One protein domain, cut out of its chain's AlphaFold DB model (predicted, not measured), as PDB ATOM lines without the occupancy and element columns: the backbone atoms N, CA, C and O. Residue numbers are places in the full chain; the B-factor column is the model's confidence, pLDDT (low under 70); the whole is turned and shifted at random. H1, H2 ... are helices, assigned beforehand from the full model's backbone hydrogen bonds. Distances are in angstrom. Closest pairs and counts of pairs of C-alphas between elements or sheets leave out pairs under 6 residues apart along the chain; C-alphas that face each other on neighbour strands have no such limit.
ATOM      1  N   GLN A  48       9.779 -11.922 -19.276       83.19
ATOM      2  CA  GLN A  48       8.646 -12.466 -20.061       83.19
ATOM      3  C   GLN A  48       7.563 -11.407 -20.353       83.19
ATOM      4  O   GLN A  48       7.207 -11.185 -21.509       83.19
ATOM      5  N   ALA A  49       7.119 -10.667 -19.331       83.31
ATOM      6  CA  ALA A  49       6.124  -9.602 -19.483       83.31
ATOM      7  C   ALA A  49       6.622  -8.377 -20.287       83.31
ATOM      8  O   ALA A  49       5.816  -7.541 -20.691       83.31
ATOM      9  N   ALA A  50       7.934  -8.224 -20.497       86.69
ATOM     10  CA  ALA A  50       8.491  -7.213 -21.394       86.69
ATOM     11  C   ALA A  50       8.527  -7.722 -22.844       86.69
ATOM     12  O   ALA A  50       8.171  -6.968 -23.744       86.69
ATOM     13  N   VAL A  51       8.862  -9.001 -23.062       88.12
ATOM     14  CA  VAL A  51       8.791  -9.653 -24.382       88.12
ATOM     15  C   VAL A  51       7.348  -9.671 -24.900       88.12
ATOM     16  O   VAL A  51       7.110  -9.272 -26.034       88.12
ATOM     17  N   GLU A  52       6.373 -10.030 -24.060       87.69
ATOM     18  CA  GLU A  52       4.941 -10.013 -24.410       87.69
ATOM     19  C   GLU A  52       4.446  -8.606 -24.787       87.69
ATOM     20  O   GLU A  52       3.826  -8.432 -25.833       87.69
ATOM     21  N   ARG A  53       4.783  -7.571 -23.999       88.94
ATOM     22  CA  ARG A  53       4.461  -6.169 -24.350       88.94
ATOM     23  C   ARG A  53       5.144  -5.706 -25.630       88.94
ATOM     24  O   ARG A  53       4.596  -4.869 -26.337       88.94
ATOM     25  N   CYS A  54       6.344  -6.202 -25.900       91.06
ATOM     26  CA  CYS A  54       7.115  -5.808 -27.067       91.06
ATOM     27  C   CYS A  54       6.581  -6.467 -28.352       91.06
ATOM     28  O   CYS A  54       6.580  -5.830 -29.398       91.06
ATOM     29  N   LEU A  55       6.045  -7.691 -28.267       93.81
ATOM     30  CA  LEU A  55       5.377  -8.383 -29.380       93.81
ATOM     31  C   LEU A  55       3.946  -7.882 -29.657       93.81
ATOM     32  O   LEU A  55       3.359  -8.263 -30.669       93.81
ATOM     33  N   HIS A  56       3.383  -7.025 -28.800       91.00
ATOM     34  CA  HIS A  56       2.020  -6.501 -28.951       91.00
ATOM     35  C   HIS A  56       1.750  -5.840 -30.322       91.00
ATOM     36  O   HIS A  56       0.764  -6.218 -30.942       91.00
ATOM     37  N   PRO A  57       2.629  -4.978 -30.888       90.88
ATOM     38  CA  PRO A  57       2.397  -4.359 -32.201       90.88
ATOM     39  C   PRO A  57       2.345  -5.364 -33.362       90.88
ATOM     40  O   PRO A  57       1.693  -5.117 -34.377       90.88
ATOM     41  N   PHE A  58       3.016  -6.512 -33.223       93.50
ATOM     42  CA  PHE A  58       2.884  -7.615 -34.168       93.50
ATOM     43  C   PHE A  58       1.515  -8.300 -34.044       93.50
ATOM     44  O   PHE A  58       0.869  -8.556 -35.061       93.50
ATOM     45  N   LEU A  59       1.053  -8.545 -32.814       92.44
ATOM     46  CA  LEU A  59      -0.270  -9.117 -32.559       92.44
ATOM     47  C   LEU A  59      -1.394  -8.176 -33.021       92.44
ATOM     48  O   LEU A  59      -2.334  -8.651 -33.648       92.44
ATOM     49  N   ASP A  60      -1.252  -6.862 -32.825       93.06
ATOM     50  CA  ASP A  60      -2.203  -5.844 -33.297       93.06
ATOM     51  C   ASP A  60      -2.338  -5.853 -34.832       93.06
ATOM     52  O   ASP A  60      -3.446  -5.792 -35.365       93.06
ATOM     53  N   VAL A  61      -1.220  -5.964 -35.564       93.62
ATOM     54  CA  VAL A  61      -1.233  -6.078 -37.037       93.62
ATOM     55  C   VAL A  61      -1.857  -7.400 -37.482       93.62
ATOM     56  O   VAL A  61      -2.667  -7.413 -38.408       93.62
ATOM     57  N   TRP A  62      -1.520  -8.507 -36.819       91.12
ATOM     58  CA  TRP A  62      -2.106  -9.812 -37.116       91.12
ATOM     59  C   TRP A  62      -3.626  -9.833 -36.874       91.12
ATOM     60  O   TRP A  62      -4.376 -10.309 -37.727       91.12
ATOM     61  N   GLU A  63      -4.096  -9.263 -35.765       89.62
ATOM     62  CA  GLU A  63      -5.517  -9.172 -35.423       89.62
ATOM     63  C   GLU A  63      -6.274  -8.229 -36.372       89.62
ATOM     64  O   GLU A  63      -7.321  -8.609 -36.890       89.62
ATOM     65  N   LYS A  64      -5.697  -7.070 -36.727       93.44
ATOM     66  CA  LYS A  64      -6.235  -6.152 -37.750       93.44
ATOM     67  C   LYS A  64      -6.449  -6.843 -39.103       93.44
ATOM     68  O   LYS A  64      -7.483  -6.626 -39.739       93.44
ATOM     69  N   ILE A  65      -5.480  -7.645 -39.551       89.25
ATOM     70  CA  ILE A  65      -5.579  -8.428 -40.792       89.25
ATOM     71  C   ILE A  65      -6.703  -9.462 -40.664       89.25
ATOM     72  O   ILE A  65      -7.594  -9.508 -41.511       89.25
ATOM     73  N   ARG A  66      -6.712 -10.228 -39.564       87.00
ATOM     74  CA  ARG A  66      -7.739 -11.234 -39.253       87.00
ATOM     75  C   ARG A  66      -9.152 -10.635 -39.209       87.00
ATOM     76  O   ARG A  66     -10.115 -11.313 -39.547       87.00
ATOM     77  N   GLU A  67      -9.308  -9.377 -38.801       86.81
ATOM     78  CA  GLU A  67     -10.596  -8.676 -38.828       86.81
ATOM     79  C   GLU A  67     -11.042  -8.265 -40.238       86.81
ATOM     80  O   GLU A  67     -12.244  -8.333 -40.521       86.81
ATOM     81  N   HIS A  68     -10.113  -7.848 -41.105       88.38
ATOM     82  CA  HIS A  68     -10.405  -7.371 -42.464       88.38
ATOM     83  C   HIS A  68     -10.647  -8.509 -43.461       88.38
ATOM     84  O   HIS A  68     -11.550  -8.408 -44.290       88.38
ATOM     85  N   GLU A  69      -9.874  -9.589 -43.376       89.25
ATOM     86  CA  GLU A  69      -9.964 -10.719 -44.300       89.25
ATOM     87  C   GLU A  69     -10.929 -11.772 -43.744       89.25
ATOM     88  O   GLU A  69     -10.621 -12.495 -42.794       89.25
ATOM     89  N   THR A  70     -12.127 -11.859 -44.330       72.94
ATOM     90  CA  THR A  70     -13.203 -12.758 -43.868       72.94
ATOM     91  C   THR A  70     -12.766 -14.214 -43.782       72.94
ATOM     92  O   THR A  70     -13.174 -14.919 -42.862       72.94
ATOM     93  N   ASP A  71     -11.892 -14.627 -44.694       70.44
ATOM     94  CA  ASP A  71     -11.454 -16.011 -44.867       70.44
ATOM     95  C   ASP A  71     -10.306 -16.370 -43.901       70.44
ATOM     96  O   ASP A  71     -10.017 -17.545 -43.668       70.44
ATOM     97  N   ALA A  72      -9.683 -15.356 -43.288       65.19
ATOM     98  CA  ALA A  72      -8.663 -15.500 -42.255       65.19
ATOM     99  C   ALA A  72      -9.243 -15.513 -40.827       65.19
ATOM    100  O   ALA A  72      -8.541 -15.921 -39.902       65.19
ATOM    101  N   ARG A  73     -10.513 -15.114 -40.625       68.31
ATOM    102  CA  ARG A  73     -11.140 -14.979 -39.290       68.31
ATOM    103  C   ARG A  73     -11.052 -16.230 -38.420       68.31
ATOM    104  O   ARG A  73     -10.785 -16.113 -37.226       68.31
ATOM    105  N   ASP A  74     -11.210 -17.401 -39.031       62.03
ATOM    106  CA  ASP A  74     -11.191 -18.701 -38.349       62.03
ATOM    107  C   ASP A  74      -9.790 -19.352 -38.310       62.03
ATOM    108  O   ASP A  74      -9.626 -20.474 -37.823       62.03
ATOM    109  N   LEU A  75      -8.755 -18.676 -38.827       57.12
ATOM    110  CA  LEU A  75      -7.389 -19.196 -38.898       57.12
ATOM    111  C   LEU A  75      -6.507 -18.586 -37.810       57.12
ATOM    112  O   LEU A  75      -6.049 -17.449 -37.904       57.12
ATOM    113  N   LEU A  76      -6.195 -19.405 -36.803       47.53
ATOM    114  CA  LEU A  76      -5.403 -18.989 -35.646       47.53
ATOM    115  C   LEU A  76      -4.010 -18.447 -35.988       47.53
ATOM    116  O   LEU A  76      -3.526 -17.667 -35.197       47.53
ATOM    117  N   PHE A  77      -3.381 -18.834 -37.106       55.22
ATOM    118  CA  PHE A  77      -2.189 -18.218 -37.730       55.22
ATOM    119  C   PHE A  77      -2.002 -18.830 -39.139       55.22
ATOM    120  O   PHE A  77      -2.631 -19.854 -39.432       55.22
ATOM    121  N   PRO A  78      -1.130 -18.290 -40.022       50.22
ATOM    122  CA  PRO A  78      -0.775 -18.956 -41.276       50.22
ATOM    123  C   PRO A  78      -0.233 -20.375 -40.993       50.22
ATOM    124  O   PRO A  78       0.773 -20.522 -40.279       50.22
ATOM    125  N   PRO A  79      -0.884 -21.447 -41.491       43.50
ATOM    126  CA  PRO A  79      -0.472 -22.805 -41.176       43.50
ATOM    127  C   PRO A  79       0.918 -23.093 -41.743       43.50
ATOM    128  O   PRO A  79       1.273 -22.668 -42.844       43.50
ATOM    129  N   LYS A  80       1.710 -23.859 -40.988       39.97
ATOM    130  CA  LYS A  80       3.084 -24.242 -41.336       39.97
ATOM    131  C   LYS A  80       3.105 -25.310 -42.437       39.97
ATOM    132  O   LYS A  80       3.473 -26.461 -42.209       39.97
ATOM    133  N   VAL A  81       2.708 -24.924 -43.644       41.72
ATOM    134  CA  VAL A  81       2.769 -25.771 -44.837       41.72
ATOM    135  C   VAL A  81       4.200 -25.761 -45.364       41.72
ATOM    136  O   VAL A  81       4.715 -24.736 -45.811       41.72
ATOM    137  N   ARG A  82       4.881 -26.909 -45.311       52.53
ATOM    138  CA  ARG A  82       6.280 -27.019 -45.747       52.53
ATOM    139  C   ARG A  82       6.371 -27.181 -47.274       52.53
ATOM    140  O   ARG A  82       6.772 -28.237 -47.750       52.53
ATOM    141  N   GLY A  83       6.004 -26.136 -48.025       45.75
ATOM    142  CA  GLY A  83       6.261 -26.047 -49.473       45.75
ATOM    143  C   GLY A  83       5.180 -25.414 -50.360       45.75
ATOM    144  O   GLY A  83       5.437 -25.248 -51.547       45.75
ATOM    145  N   VAL A  84       4.006 -25.047 -49.834       36.75
ATOM    146  CA  VAL A  84       2.903 -24.439 -50.610       36.75
ATOM    147  C   VAL A  84       2.355 -23.228 -49.851       36.75
ATOM    148  O   VAL A  84       2.271 -23.265 -48.624       36.75
ATOM    149  N   GLN A  85       2.045 -22.137 -50.557       45.03
ATOM    150  CA  GLN A  85       1.576 -20.887 -49.946       45.03
ATOM    151  C   GLN A  85       0.159 -20.996 -49.368       45.03
ATOM    152  O   GLN A  85      -0.658 -21.803 -49.806       45.03
ATOM    153  N   VAL A  86      -0.106 -20.158 -48.365       45.00
ATOM    154  CA  VAL A  86      -1.380 -20.062 -47.643       45.00
ATOM    155  C   VAL A  86      -2.366 -19.236 -48.483       45.00
ATOM    156  O   VAL A  86      -2.135 -18.039 -48.634       45.00
ATOM    157  N   PRO A  87      -3.458 -19.816 -49.018       46.72
ATOM    158  CA  PRO A  87      -4.317 -19.153 -50.010       46.72
ATOM    159  C   PRO A  87      -5.356 -18.186 -49.406       46.72
ATOM    160  O   PRO A  87      -6.348 -17.887 -50.056       46.72
ATOM    161  N   PHE A  88      -5.164 -17.740 -48.159       63.38
ATOM    162  CA  PHE A  88      -6.198 -17.066 -47.351       63.38
ATOM    163  C   PHE A  88      -5.846 -15.640 -46.909       63.38
ATOM    164  O   PHE A  88      -6.669 -15.005 -46.264       63.38
ATOM    165  N   TYR A  89      -4.640 -15.159 -47.224       73.56
ATOM    166  CA  TYR A  89      -4.206 -13.795 -46.922       73.56
ATOM    167  C   TYR A  89      -3.861 -13.077 -48.226       73.56
ATOM    168  O   TYR A  89      -3.148 -13.640 -49.065       73.56
ATOM    169  N   GLU A  90      -4.312 -11.835 -48.405       83.94
ATOM    170  CA  GLU A  90      -3.883 -11.023 -49.537       83.94
ATOM    171  C   GLU A  90      -2.367 -10.796 -49.487       83.94
ATOM    172  O   GLU A  90      -1.738 -10.704 -48.427       83.94
ATOM    173  N   ARG A  91      -1.756 -10.602 -50.660       83.19
ATOM    174  CA  ARG A  91      -0.329 -10.264 -50.769       83.19
ATOM    175  C   ARG A  91       0.052  -9.069 -49.885       83.19
ATOM    176  O   ARG A  91       1.138  -9.062 -49.311       83.19
ATOM    177  N   ASN A  92      -0.833  -8.078 -49.772       84.06
ATOM    178  CA  ASN A  92      -0.615  -6.885 -48.955       84.06
ATOM    179  C   ASN A  92      -0.632  -7.208 -47.455       84.06
ATOM    180  O   ASN A  92       0.259  -6.756 -46.739       84.06
ATOM    181  N   ALA A  93      -1.566  -8.048 -46.998       88.44
ATOM    182  CA  ALA A  93      -1.623  -8.517 -45.618       88.44
ATOM    183  C   ALA A  93      -0.383  -9.336 -45.233       88.44
ATOM    184  O   ALA A  93       0.211  -9.092 -44.186       88.44
ATOM    185  N   ILE A  94       0.088 -10.240 -46.103       86.00
ATOM    186  CA  ILE A  94       1.332 -10.996 -45.866       86.00
ATOM    187  C   ILE A  94       2.536 -10.047 -45.741       86.00
ATOM    188  O   ILE A  94       3.384 -10.237 -44.869       86.00
ATOM    189  N   LEU A  95       2.613  -9.003 -46.576       85.94
ATOM    190  CA  LEU A  95       3.685  -8.004 -46.506       85.94
ATOM    191  C   LEU A  95       3.596  -7.132 -45.240       85.94
ATOM    192  O   LEU A  95       4.628  -6.875 -44.619       85.94
ATOM    193  N   GLU A  96       2.396  -6.718 -44.820       91.56
ATOM    194  CA  GLU A  96       2.178  -5.963 -43.575       91.56
ATOM    195  C   GLU A  96       2.544  -6.816 -42.343       91.56
ATOM    196  O   GLU A  96       3.306  -6.371 -41.479       91.56
ATOM    197  N   LEU A  97       2.106  -8.081 -42.319       90.62
ATOM    198  CA  LEU A  97       2.420  -9.060 -41.276       90.62
ATOM    199  C   LEU A  97       3.925  -9.344 -41.187       90.62
ATOM    200  O   LEU A  97       4.488  -9.329 -40.093       90.62
ATOM    201  N   CYS A  98       4.599  -9.562 -42.323       92.44
ATOM    202  CA  CYS A  98       6.042  -9.799 -42.344       92.44
ATOM    203  C   CYS A  98       6.857  -8.560 -41.955       92.44
ATOM    204  O   CYS A  98       7.860  -8.701 -41.258       92.44
ATOM    205  N   SER A  99       6.423  -7.358 -42.344       92.38
ATOM    206  CA  SER A  99       7.046  -6.102 -41.912       92.38
ATOM    207  C   SER A  99       6.964  -5.939 -40.388       92.38
ATOM    208  O   SER A  99       7.981  -5.713 -39.728       92.38
ATOM    209  N   SER A 100       5.773  -6.152 -39.811       93.19
ATOM    210  CA  SER A 100       5.560  -6.071 -38.361       93.19
ATOM    211  C   SER A 100       6.304  -7.172 -37.593       93.19
ATOM    212  O   SER A 100       6.875  -6.911 -36.531       93.19
ATOM    213  N   TYR A 101       6.383  -8.386 -38.154       93.56
ATOM    214  CA  TYR A 101       7.182  -9.483 -37.607       93.56
ATOM    215  C   TYR A 101       8.672  -9.127 -37.553       93.56
ATOM    216  O   TYR A 101       9.251  -9.189 -36.475       93.56
ATOM    217  N   ILE A 102       9.290  -8.711 -38.667       91.31
ATOM    218  CA  ILE A 102      10.725  -8.367 -38.705       91.31
ATOM    219  C   ILE A 102      11.033  -7.262 -37.686       91.31
ATOM    220  O   ILE A 102      11.918  -7.426 -36.849       91.31
ATOM    221  N   LEU A 103      10.243  -6.183 -37.691       91.38
ATOM    222  CA  LEU A 103      10.422  -5.055 -36.778       91.38
ATOM    223  C   LEU A 103      10.274  -5.462 -35.302       91.38
ATOM    224  O   LEU A 103      11.040  -5.004 -34.456       91.38
ATOM    225  N   SER A 104       9.336  -6.356 -34.986       90.25
ATOM    226  CA  SER A 104       9.153  -6.860 -33.618       90.25
ATOM    227  C   SER A 104      10.257  -7.840 -33.209       90.25
ATOM    228  O   SER A 104      10.730  -7.787 -32.077       90.25
ATOM    229  N   MET A 105      10.740  -8.700 -34.109       88.06
ATOM    230  CA  MET A 105      11.865  -9.594 -33.815       88.06
ATOM    231  C   MET A 105      13.154  -8.799 -33.550       88.06
ATOM    232  O   MET A 105      13.825  -9.061 -32.551       88.06
ATOM    233  N   ASP A 106      13.458  -7.789 -34.372       88.81
ATOM    234  CA  ASP A 106      14.659  -6.953 -34.230       88.81
ATOM    235  C   ASP A 106      14.654  -6.119 -32.936       88.81
ATOM    236  O   ASP A 106      15.687  -5.989 -32.272       88.81
ATOM    237  N   ILE A 107      13.498  -5.564 -32.546       89.06
ATOM    238  CA  ILE A 107      13.373  -4.733 -31.337       89.06
ATOM    239  C   ILE A 107      13.314  -5.592 -30.064       89.06
ATOM    240  O   ILE A 107      13.953  -5.261 -29.064       89.06
ATOM    241  N   CYS A 108      12.555  -6.691 -30.073       87.88
ATOM    242  CA  CYS A 108      12.231  -7.448 -28.860       87.88
ATOM    243  C   CYS A 108      13.218  -8.585 -28.568       87.88
ATOM    244  O   CYS A 108      13.476  -8.924 -27.408       87.88
ATOM    245  N   LEU A 109      13.786  -9.188 -29.614       86.19
ATOM    246  CA  LEU A 109      14.593 -10.405 -29.531       86.19
ATOM    247  C   LEU A 109      16.015 -10.165 -30.037       86.19
ATOM    248  O   LEU A 109      16.582 -10.970 -30.775       86.19
ATOM    249  N   SER A 110      16.619  -9.083 -29.533       80.50
ATOM    250  CA  SER A 110      18.064  -8.854 -29.595       80.50
ATOM    251  C   SER A 110      18.853 -10.131 -29.268       80.50
ATOM    252  O   SER A 110      18.434 -10.946 -28.443       80.50
ATOM    253  N   GLU A 111      20.044 -10.289 -29.843       78.12
ATOM    254  CA  GLU A 111      20.893 -11.486 -29.689       78.12
ATOM    255  C   GLU A 111      21.117 -11.902 -28.209       78.12
ATOM    256  O   GLU A 111      21.220 -13.086 -27.867       78.12
ATOM    257  N   LYS A 112      21.093 -10.918 -27.299       79.06
ATOM    258  CA  LYS A 112      21.235 -11.082 -25.845       79.06
ATOM    259  C   LYS A 112      19.950 -11.520 -25.118       79.06
ATOM    260  O   LYS A 112      20.058 -12.164 -24.076       79.06
ATOM    261  N   THR A 113      18.763 -11.167 -25.619       78.81
ATOM    262  CA  THR A 113      17.461 -11.585 -25.052       78.81
ATOM    263  C   THR A 113      16.953 -12.878 -25.688       78.81
ATOM    264  O   THR A 113      16.474 -13.758 -24.973       78.81
ATOM    265  N   SER A 114      17.150 -13.050 -26.998       75.75
ATOM    266  CA  SER A 114      16.760 -14.244 -27.760       75.75
ATOM    267  C   SER A 114      17.289 -15.538 -27.128       75.75
ATOM    268  O   SER A 114      16.513 -16.426 -26.786       75.75
ATOM    269  N   SER A 115      18.590 -15.608 -26.824       80.56
ATOM    270  CA  SER A 115      19.217 -16.794 -26.212       80.56
ATOM    271  C   SER A 115      18.701 -17.160 -24.809       80.56
ATOM    272  O   SER A 115      18.844 -18.311 -24.400       80.56
ATOM    273  N   LYS A 116      18.088 -16.220 -24.077       84.69
ATOM    274  CA  LYS A 116      17.528 -16.446 -22.730       84.69
ATOM    275  C   LYS A 116      16.029 -16.724 -22.718       84.69
ATOM    276  O   LYS A 116      15.543 -17.393 -21.811       84.69
ATOM    277  N   CYS A 117      15.307 -16.192 -23.698       84.88
ATOM    278  CA  CYS A 117      13.847 -16.210 -23.747       84.88
ATOM    279  C   CYS A 117      13.292 -17.043 -24.921       84.88
ATOM    280  O   CYS A 117      12.079 -17.115 -25.103       84.88
ATOM    281  N   ALA A 118      14.151 -17.752 -25.667       80.25
ATOM    282  CA  ALA A 118      13.776 -18.722 -26.703       80.25
ATOM    283  C   ALA A 118      12.938 -19.918 -26.200       80.25
ATOM    284  O   ALA A 118      12.521 -20.745 -27.007       80.25
ATOM    285  N   THR A 119      12.696 -20.048 -24.891       82.44
ATOM    286  CA  THR A 119      11.775 -21.034 -24.299       82.44
ATOM    287  C   THR A 119      10.368 -20.489 -24.042       82.44
ATOM    288  O   THR A 119       9.496 -21.267 -23.668       82.44
ATOM    289  N   ILE A 120      10.109 -19.189 -24.245       88.62
ATOM    290  CA  ILE A 120       8.743 -18.650 -24.171       88.62
ATOM    291  C   ILE A 120       7.927 -19.261 -25.313       88.62
ATOM    292  O   ILE A 120       8.275 -19.100 -26.485       88.62
ATOM    293  N   SER A 121       6.814 -19.911 -24.971       83.38
ATOM    294  CA  SER A 121       5.913 -20.568 -25.925       83.38
ATOM    295  C   SER A 121       5.463 -19.631 -27.048       83.38
ATOM    296  O   SER A 121       5.519 -20.023 -28.207       83.38
ATOM    297  N   LEU A 122       5.112 -18.378 -26.736       85.31
ATOM    298  CA  LEU A 122       4.748 -17.355 -27.722       85.31
ATOM    299  C   LEU A 122       5.893 -17.035 -28.704       85.31
ATOM    300  O   LEU A 122       5.660 -16.956 -29.906       85.31
ATOM    301  N   VAL A 123       7.134 -16.903 -28.225       86.88
ATOM    302  CA  VAL A 123       8.304 -16.625 -29.084       86.88
ATOM    303  C   VAL A 123       8.598 -17.816 -29.994       86.88
ATOM    304  O   VAL A 123       8.767 -17.641 -31.200       86.88
ATOM    305  N   GLN A 124       8.610 -19.031 -29.435       84.19
ATOM    306  CA  GLN A 124       8.774 -20.261 -30.214       84.19
ATOM    307  C   GLN A 124       7.674 -20.407 -31.257       84.19
ATOM    308  O   GLN A 124       7.953 -20.749 -32.402       84.19
ATOM    309  N   PHE A 125       6.433 -20.128 -30.867       81.12
ATOM    310  CA  PHE A 125       5.279 -20.201 -31.737       81.12
ATOM    311  C   PHE A 125       5.444 -19.245 -32.933       81.12
ATOM    312  O   PHE A 125       5.488 -19.717 -34.071       81.12
ATOM    313  N   ILE A 126       5.636 -17.942 -32.688       84.50
ATOM    314  CA  ILE A 126       5.734 -16.922 -33.747       84.50
ATOM    315  C   ILE A 126       6.938 -17.210 -34.665       84.50
ATOM    316  O   ILE A 126       6.770 -17.251 -35.885       84.50
ATOM    317  N   ASP A 127       8.125 -17.507 -34.119       84.25
ATOM    318  CA  ASP A 127       9.308 -17.850 -34.927       84.25
ATOM    319  C   ASP A 127       9.080 -19.138 -35.741       84.25
ATOM    320  O   ASP A 127       9.391 -19.208 -36.930       84.25
ATOM    321  N   SER A 128       8.456 -20.164 -35.153       79.56
ATOM    322  CA  SER A 128       8.227 -21.439 -35.841       79.56
ATOM    323  C   SER A 128       7.233 -21.356 -37.006       79.56
ATOM    324  O   SER A 128       7.302 -22.221 -37.889       79.56
ATOM    325  N   HIS A 129       6.343 -20.358 -37.004       78.50
ATOM    326  CA  HIS A 129       5.335 -20.124 -38.037       78.50
ATOM    327  C   HIS A 129       5.773 -19.071 -39.064       78.50
ATOM    328  O   HIS A 129       5.622 -19.310 -40.260       78.50
ATOM    329  N   LEU A 130       6.358 -17.945 -38.638       84.38
ATOM    330  CA  LEU A 130       6.603 -16.791 -39.513       84.38
ATOM    331  C   LEU A 130       8.048 -16.629 -39.983       84.38
ATOM    332  O   LEU A 130       8.255 -16.090 -41.068       84.38
ATOM    333  N   LYS A 131       9.054 -17.175 -39.284       83.56
ATOM    334  CA  LYS A 131      10.460 -17.123 -39.739       83.56
ATOM    335  C   LYS A 131      10.655 -17.734 -41.132       83.56
ATOM    336  O   LYS A 131      11.557 -17.331 -41.859       83.56
ATOM    337  N   PHE A 132       9.809 -18.690 -41.524       75.88
ATOM    338  CA  PHE A 132       9.835 -19.278 -42.866       75.88
ATOM    339  C   PHE A 132       9.324 -18.316 -43.953       75.88
ATOM    340  O   PHE A 132       9.954 -18.196 -45.000       75.88
ATOM    341  N   PHE A 133       8.214 -17.614 -43.701       76.75
ATOM    342  CA  PHE A 133       7.585 -16.707 -44.672       76.75
ATOM    343  C   PHE A 133       8.210 -15.306 -44.692       76.75
ATOM    344  O   PHE A 133       8.222 -14.658 -45.734       76.75
ATOM    345  N   CYS A 134       8.736 -14.854 -43.552       86.94
ATOM    346  CA  CYS A 134       9.182 -13.481 -43.317       86.94
ATOM    347  C   CYS A 134      10.682 -13.362 -42.988       86.94
ATOM    348  O   CYS A 134      11.195 -12.252 -42.890       86.94
ATOM    349  N   GLY A 135      11.397 -14.477 -42.796       80.56
ATOM    350  CA  GLY A 135      12.858 -14.480 -42.658       80.56
ATOM    351  C   GLY A 135      13.578 -14.305 -44.000       80.56
ATOM    352  O   GLY A 135      12.946 -14.122 -45.038       80.56
ATOM    353  N   GLU A 136      14.909 -14.427 -43.999       69.81
ATOM    354  CA  GLU A 136      15.795 -14.118 -45.144       69.81
ATOM    355  C   GLU A 136      15.407 -14.782 -46.484       69.81
ATOM    356  O   GLU A 136      15.697 -14.247 -47.554       69.81
ATOM    357  N   LEU A 137      14.736 -15.939 -46.445       54.69
ATOM    358  CA  LEU A 137      14.279 -16.662 -47.636       54.69
ATOM    359  C   LEU A 137      12.957 -16.118 -48.211       54.69
ATOM    360  O   LEU A 137      12.745 -16.197 -49.420       54.69
ATOM    361  N   GLY A 138      12.081 -15.549 -47.381       62.16
ATOM    362  CA  GLY A 138      10.733 -15.110 -47.761       62.16
ATOM    363  C   GLY A 138      10.700 -14.104 -48.920       62.16
ATOM    364  O   GLY A 138      10.081 -14.385 -49.953       62.16
ATOM    365  N   PRO A 139      11.432 -12.974 -48.826       53.97
ATOM    366  CA  PRO A 139      11.526 -11.990 -49.905       53.97
ATOM    367  C   PRO A 139      12.100 -12.552 -51.215       53.97
ATOM    368  O   PRO A 139      11.763 -12.064 -52.292       53.97
ATOM    369  N   ALA A 140      12.939 -13.593 -51.151       53.94
ATOM    370  CA  ALA A 140      13.491 -14.244 -52.339       53.94
ATOM    371  C   ALA A 140      12.473 -15.160 -53.047       53.94
ATOM    372  O   ALA A 140      12.517 -15.279 -54.273       53.94
ATOM    373  N   TYR A 141      11.548 -15.774 -52.298       52.84
ATOM    374  CA  TYR A 141      10.467 -16.604 -52.842       52.84
ATOM    375  C   TYR A 141       9.327 -15.778 -53.451       52.84
ATOM    376  O   TYR A 141       8.798 -16.156 -54.493       52.84
ATOM    377  N   LEU A 142       8.992 -14.619 -52.873       54.75
ATOM    378  CA  LEU A 142       7.945 -13.719 -53.390       54.75
ATOM    379  C   LEU A 142       8.326 -12.966 -54.683       54.75
ATOM    380  O   LEU A 142       7.514 -12.199 -55.200       54.75
ATOM    381  N   GLY A 143       9.549 -13.151 -55.196       52.94
ATOM    382  CA  GLY A 143      10.079 -12.413 -56.349       52.94
ATOM    383  C   GLY A 143      10.611 -13.255 -57.515       52.94
ATOM    384  O   GLY A 143      11.188 -12.669 -58.429       52.94
ATOM    385  N   LYS A 144      10.501 -14.597 -57.503       58.62
ATOM    386  CA  LYS A 144      11.090 -15.458 -58.556       58.62
ATOM    387  C   LYS A 144      10.226 -16.666 -58.939       58.62
ATOM    388  O   LYS A 144      10.345 -17.745 -58.366       58.62
ATOM    389  N   CYS A 145       9.476 -16.523 -60.028       63.00
ATOM    390  CA  CYS A 145       8.593 -17.547 -60.606       63.00
ATOM    391  C   CYS A 145       9.280 -18.792 -61.213       63.00
ATOM    392  O   CYS A 145       8.610 -19.738 -61.623       63.00
ATOM    393  N   HIS A 146      10.617 -18.838 -61.249       58.53
ATOM    394  CA  HIS A 146      11.379 -19.892 -61.933       58.53
ATOM    395  C   HIS A 146      11.143 -21.313 -61.373       58.53
ATOM    396  O   HIS A 146      11.285 -22.293 -62.099       58.53
ATOM    397  N   GLY A 147      10.763 -21.449 -60.098       66.00
ATOM    398  CA  GLY A 147      10.424 -22.751 -59.509       66.00
ATOM    399  C   GLY A 147       9.108 -23.338 -60.035       66.00
ATOM    400  O   GLY A 147       9.032 -24.538 -60.289       66.00
ATOM    401  N   MET A 148       8.094 -22.494 -60.247       65.44
ATOM    402  CA  MET A 148       6.738 -22.930 -60.601       65.44
ATOM    403  C   MET A 148       6.606 -23.339 -62.069       65.44
ATOM    404  O   MET A 148       5.910 -24.308 -62.352       65.44
ATOM    405  N   ALA A 149       7.334 -22.694 -62.987       65.62
ATOM    406  CA  ALA A 149       7.390 -23.130 -64.387       65.62
ATOM    407  C   ALA A 149       8.007 -24.539 -64.529       65.62
ATOM    408  O   ALA A 149       7.463 -25.395 -65.222       65.62
ATOM    409  N   ASN A 150       9.098 -24.812 -63.801       67.06
ATOM    410  CA  ASN A 150       9.735 -26.134 -63.780       67.06
ATOM    411  C   ASN A 150       8.848 -27.200 -63.107       67.06
ATOM    412  O   ASN A 150       8.845 -28.353 -63.532       67.06
ATOM    413  N   LEU A 151       8.086 -26.825 -62.069       65.50
ATOM    414  CA  LEU A 151       7.096 -27.708 -61.449       65.50
ATOM    415  C   LEU A 151       5.975 -28.051 -62.437       65.50
ATOM    416  O   LEU A 151       5.678 -29.229 -62.604       65.50
ATOM    417  N   PHE A 152       5.406 -27.046 -63.116       72.50
ATOM    418  CA  PHE A 152       4.371 -27.230 -64.135       72.50
ATOM    419  C   PHE A 152       4.821 -28.221 -65.210       72.50
ATOM    420  O   PHE A 152       4.181 -29.250 -65.392       72.50
ATOM    421  N   GLN A 153       5.987 -27.985 -65.817       73.00
ATOM    422  CA  GLN A 153       6.554 -28.861 -66.845       73.00
ATOM    423  C   GLN A 153       6.816 -30.300 -66.354       73.00
ATOM    424  O   GLN A 153       6.802 -31.236 -67.147       73.00
ATOM    425  N   CYS A 154       7.052 -30.502 -65.054       73.06
ATOM    426  CA  CYS A 154       7.256 -31.831 -64.476       73.06
ATOM    427  C   CYS A 154       5.944 -32.596 -64.222       73.06
ATOM    428  O   CYS A 154       5.968 -33.827 -64.182       73.06
ATOM    429  N   VAL A 155       4.825 -31.895 -63.997       71.88
ATOM    430  CA  VAL A 155       3.536 -32.513 -63.625       71.88
ATOM    431  C   VAL A 155       2.486 -32.461 -64.731       71.88
ATOM    432  O   VAL A 155       1.531 -33.225 -64.664       71.88
ATOM    433  N   GLU A 156       2.652 -31.608 -65.744       85.81
ATOM    434  CA  GLU A 156       1.710 -31.411 -66.853       85.81
ATOM    435  C   GLU A 156       1.347 -32.725 -67.557       85.81
ATOM    436  O   GLU A 156       0.163 -33.046 -67.663       85.81
ATOM    437  N   ASP A 157       2.345 -33.521 -67.957       74.81
ATOM    438  CA  ASP A 157       2.117 -34.811 -68.619       74.81
ATOM    439  C   ASP A 157       1.382 -35.798 -67.700       74.81
ATOM    440  O   ASP A 157       0.401 -36.418 -68.108       74.81
ATOM    441  N   GLY A 158       1.826 -35.949 -66.448       67.12
ATOM    442  CA  GLY A 158       1.205 -36.876 -65.493       67.12
ATOM    443  C   GLY A 158      -0.236 -36.483 -65.169       67.12
ATOM    444  O   GLY A 158      -1.144 -37.301 -65.246       67.12
ATOM    445  N   MET A 159      -0.469 -35.203 -64.897       69.00
ATOM    446  CA  MET A 159      -1.780 -34.672 -64.538       69.00
ATOM    447  C   MET A 159      -2.750 -34.646 -65.722       69.00
ATOM    448  O   MET A 159      -3.933 -34.904 -65.531       69.00
ATOM    449  N   SER A 160      -2.271 -34.403 -66.945       76.88
ATOM    450  CA  SER A 160      -3.092 -34.535 -68.152       76.88
ATOM    451  C   SER A 160      -3.495 -35.995 -68.403       76.88
ATOM    452  O   SER A 160      -4.661 -36.278 -68.675       76.88
ATOM    453  N   ASN A 161      -2.556 -36.936 -68.245       68.00
ATOM    454  CA  ASN A 161      -2.791 -38.361 -68.502       68.00
ATOM    455  C   ASN A 161      -3.611 -39.068 -67.403       68.00
ATOM    456  O   ASN A 161      -4.402 -39.953 -67.721       68.00
ATOM    457  N   GLU A 162      -3.432 -38.704 -66.129       74.38
ATOM    458  CA  GLU A 162      -4.072 -39.370 -64.979       74.38
ATOM    459  C   GLU A 162      -5.299 -38.613 -64.444       74.38
ATOM    460  O   GLU A 162      -6.273 -39.240 -64.029       74.38
ATOM    461  N   CYS A 163      -5.282 -37.275 -64.467       59.97
ATOM    462  CA  CYS A 163      -6.365 -36.421 -63.954       59.97
ATOM    463  C   CYS A 163      -7.149 -35.688 -65.061       59.97
ATOM    464  O   CYS A 163      -8.127 -34.998 -64.768       59.97
ATOM    465  N   GLY A 164      -6.753 -35.854 -66.326       73.19
ATOM    466  CA  GLY A 164      -7.388 -35.252 -67.496       73.19
ATOM    467  C   GLY A 164      -6.898 -33.837 -67.821       73.19
ATOM    468  O   GLY A 164      -6.473 -33.068 -66.957       73.19
ATOM    469  N   GLU A 165      -7.032 -33.456 -69.095       76.06
ATOM    470  CA  GLU A 165      -6.601 -32.152 -69.628       76.06
ATOM    471  C   GLU A 165      -7.171 -30.953 -68.847       76.06
ATOM    472  O   GLU A 165      -6.496 -29.934 -68.706       76.06
ATOM    473  N   LEU A 166      -8.380 -31.076 -68.282       71.75
ATOM    474  CA  LEU A 166      -9.007 -30.027 -67.471       71.75
ATOM    475  C   LEU A 166      -8.238 -29.745 -66.169       71.75
ATOM    476  O   LEU A 166      -8.106 -28.584 -65.789       71.75
ATOM    477  N   ALA A 167      -7.696 -30.773 -65.507       66.25
ATOM    478  CA  ALA A 167      -6.870 -30.593 -64.312       66.25
ATOM    479  C   ALA A 167      -5.545 -29.894 -64.660       66.25
ATOM    480  O   ALA A 167      -5.128 -28.968 -63.963       66.25
ATOM    481  N   SER A 168      -4.937 -30.273 -65.792       82.81
ATOM    482  CA  SER A 168      -3.750 -29.596 -66.331       82.81
ATOM    483  C   SER A 168      -4.023 -28.118 -66.652       82.81
ATOM    484  O   SER A 168      -3.282 -27.234 -66.215       82.81
ATOM    485  N   ALA A 169      -5.142 -27.825 -67.323       77.62
ATOM    486  CA  ALA A 169      -5.554 -26.467 -67.670       77.62
ATOM    487  C   ALA A 169      -5.862 -25.591 -66.442       77.62
ATOM    488  O   ALA A 169      -5.460 -24.428 -66.410       77.62
ATOM    489  N   LEU A 170      -6.532 -26.135 -65.418       67.31
ATOM    490  CA  LEU A 170      -6.808 -25.411 -64.172       67.31
ATOM    491  C   LEU A 170      -5.519 -25.076 -63.414       67.31
ATOM    492  O   LEU A 170      -5.346 -23.934 -62.999       67.31
ATOM    493  N   PHE A 171      -4.588 -26.028 -63.298       76.69
ATOM    494  CA  PHE A 171      -3.296 -25.783 -62.655       76.69
ATOM    495  C   PHE A 171      -2.446 -24.765 -63.428       76.69
ATOM    496  O   PHE A 171      -1.836 -23.888 -62.815       76.69
ATOM    497  N   ARG A 172      -2.458 -24.820 -64.771       84.94
ATOM    498  CA  ARG A 172      -1.821 -23.800 -65.618       84.94
ATOM    499  C   ARG A 172      -2.405 -22.417 -65.331       84.94
ATOM    500  O   ARG A 172      -1.650 -21.509 -64.997       84.94
ATOM    501  N   LYS A 173      -3.737 -22.282 -65.367       75.06
ATOM    502  CA  LYS A 173      -4.439 -21.017 -65.101       75.06
ATOM    503  C   LYS A 173      -4.130 -20.460 -63.710       75.06
ATOM    504  O   LYS A 173      -3.917 -19.263 -63.576       75.06
ATOM    505  N   SER A 174      -4.024 -21.311 -62.687       68.12
ATOM    506  CA  SER A 174      -3.586 -20.873 -61.356       68.12
ATOM    507  C   SER A 174      -2.183 -20.250 -61.387       68.12
ATOM    508  O   SER A 174      -1.961 -19.209 -60.779       68.12
ATOM    509  N   ILE A 175      -1.230 -20.836 -62.123       76.69
ATOM    510  CA  ILE A 175       0.137 -20.295 -62.261       76.69
ATOM    511  C   ILE A 175       0.161 -19.003 -63.106       76.69
ATOM    512  O   ILE A 175       0.985 -18.120 -62.846       76.69
ATOM    513  N   GLU A 176      -0.750 -18.860 -64.075       76.31
ATOM    514  CA  GLU A 176      -0.974 -17.614 -64.828       76.31
ATOM    515  C   GLU A 176      -1.508 -16.500 -63.913       76.31
ATOM    516  O   GLU A 176      -0.965 -15.398 -63.919       76.31
ATOM    517  N   GLU A 177      -2.493 -16.793 -63.058       68.25
ATOM    518  CA  GLU A 177      -3.066 -15.843 -62.090       68.25
ATOM    519  C   GLU A 177      -2.053 -15.399 -61.013       68.25
ATOM    520  O   GLU A 177      -2.112 -14.263 -60.544       68.25
ATOM    521  N   PHE A 178      -1.051 -16.228 -60.691       58.53
ATOM    522  CA  PHE A 178       0.110 -15.826 -59.877       58.53
ATOM    523  C   PHE A 178       1.153 -14.970 -60.629       58.53
ATOM    524  O   PHE A 178       2.166 -14.584 -60.041       58.53
ATOM    525  N   GLY A 179       0.937 -14.655 -61.912       69.25
ATOM    526  CA  GLY A 179       1.832 -13.833 -62.735       69.25
ATOM    527  C   GLY A 179       3.122 -14.538 -63.165       69.25
ATOM    528  O   GLY A 179       4.086 -13.879 -63.548       69.25
ATOM    529  N   CYS A 180       3.172 -15.872 -63.085       76.62
ATOM    530  CA  CYS A 180       4.412 -16.634 -63.248       76.62
ATOM    531  C   CYS A 180       4.661 -17.217 -64.646       76.62
ATOM    532  O   CYS A 180       5.743 -17.762 -64.883       76.62
ATOM    533  N   LEU A 181       3.706 -17.096 -65.571       74.19
ATOM    534  CA  LEU A 181       3.811 -17.630 -66.936       74.19
ATOM    535  C   LEU A 181       4.208 -16.584 -67.998       74.19
ATOM    536  O   LEU A 181       4.765 -16.964 -69.029       74.19
ATOM    537  N   ASP A 182       4.061 -15.282 -67.729       71.19
ATOM    538  CA  ASP A 182       4.454 -14.208 -68.664       71.19
ATOM    539  C   ASP A 182       5.958 -14.214 -68.994       71.19
ATOM    540  O   ASP A 182       6.357 -14.086 -70.155       71.19
ATOM    541  N   ASP A 183       6.811 -14.399 -67.983       60.72
ATOM    542  CA  ASP A 183       8.268 -14.468 -68.169       60.72
ATOM    543  C   ASP A 183       8.699 -15.761 -68.883       60.72
ATOM    544  O   ASP A 183       9.691 -15.771 -69.615       60.72
ATOM    545  N   TYR A 184       7.932 -16.846 -68.726       63.47
ATOM    546  CA  TYR A 184       8.170 -18.116 -69.414       63.47
ATOM    547  C   TYR A 184       7.854 -18.008 -70.911       63.47
ATOM    548  O   TYR A 184       8.660 -18.437 -71.744       63.47
ATOM    549  N   PHE A 185       6.735 -17.376 -71.282       63.03
ATOM    550  CA  PHE A 185       6.414 -17.159 -72.693       63.03
ATOM    551  C   PHE A 185       7.372 -16.168 -73.360       63.03
ATOM    552  O   PHE A 185       7.797 -16.432 -74.482       63.03
ATOM    553  N   LYS A 186       7.808 -15.105 -72.668       60.09
ATOM    554  CA  LYS A 186       8.868 -14.209 -73.173       60.09
ATOM    555  C   LYS A 186      10.181 -14.949 -73.430       60.09
ATOM    556  O   LYS A 186      10.709 -14.864 -74.534       60.09
ATOM    557  N   ALA A 187      10.673 -15.725 -72.460       58.72
ATOM    558  CA  ALA A 187      11.904 -16.501 -72.622       58.72
ATOM    559  C   ALA A 187      11.806 -17.521 -73.775       58.72
ATOM    560  O   ALA A 187      12.753 -17.692 -74.543       58.72
ATOM    561  N   THR A 188      10.649 -18.171 -73.934       54.28
ATOM    562  CA  THR A 188      10.420 -19.149 -75.012       54.28
ATOM    563  C   THR A 188      10.332 -18.469 -76.385       54.28
ATOM    564  O   THR A 188      10.953 -18.924 -77.345       54.28
TER     565      THR A 188
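What this domain is: This is residues 48 to 188 of the 895 residues of an uncharacterized protein of Angiostrongylus costaricensis (UniProt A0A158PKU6). Two helical lobes of unequal size are joined end to end by a thin neck. In the larger lobe, H1 and H2 lie side by side as a long hairpin, H4 meets H2 at a slant with its residues 130 to 134 alone, short H3 sits at one end, and residues 69 to 90 make a wide loop between H1 and H2. The neck holds tiny H5, and the smaller lobe is a second hairpin, H6 and H7, with short H8 near it. The printed part has 141 residues with eight named helices, H1 to H8 in order along the chain, and no named strand; it is all helix. It is loose, with a radius of gyration of the C-alphas of 18.8 A, and elongated, spanning 57 by 31 by 26 A.

How they stand to each other: H1, residues 48 to 68, and H2, residues 91 to 108, form a helical hairpin; they touch, the C-alphas of Phe 58 and Ser 100 being closest at 5.2 A, at a shallow tilt of 7 degrees, opposite ways. H3, residues 111 to 117, meets H2 only through their link. H4, residues 121 to 134, touches H2 at a steep tilt of 50 degrees, opposite ways, with its residues 130 to 134 alone; the closest C-alphas are those of Cys 98 and Cys 134, 4.9 A apart. H1 and H4 are near each other. H5, residues 138 to 141, is close to H4 but not clearly touching, with the C-alphas of Phe 132 and Gly 138 closest at 6.5 A. H6, residues 146 to 163, is apart from H5. H7, residues 165 to 177, forms a helical hairpin with H6 at a shallow tilt of 20 degrees, the closest C-alphas being those of Ser 160 and Ser 168, 5.3 A apart. H8, residues 182 to 188, is close to H6 but not clearly touching, with C-alphas of Ala 149 and Tyr 184 closest at 7.1 A. With 2 of 3 touching pairs at a shallow tilt, the helix packing is mostly aligned, but only just. Each O i to N i+4 pair is within hydrogen-bond range in H2, H7 and H8; the counts are 15 of 17 in H1, 8 of 10 in H4, 11 of 14 in H6 and 1 of 3 in H3, which has 2 of 4 O i to N i+3 pairs within range, while H5 is too short for an O i to N i+4 pair.

Where its parts are: H1 begins at C-alpha 48 (8.646, -12.466, -20.061) and is 29.8 A long, with a kink of 43 degrees near residue 55. H2 is 25.4 A long, H4 19.1 A, H6 24.3 A and H7 18.3 A. H6 has a kink of 45 degrees near residue 157. H8 ends at C-alpha 188 (10.420, -19.149, -75.012).

The domain as a whole: The C-alphas of Ala 50 and Asn 161 are the two farthest apart, 57.6 A. The printed part has no cut; the link from H1 to H2 is long, and the other links are tight. Mean pLDDT of the printed part is 74.8, with 49 residues under 70, among them residues 72 to 88 and 136 to 151.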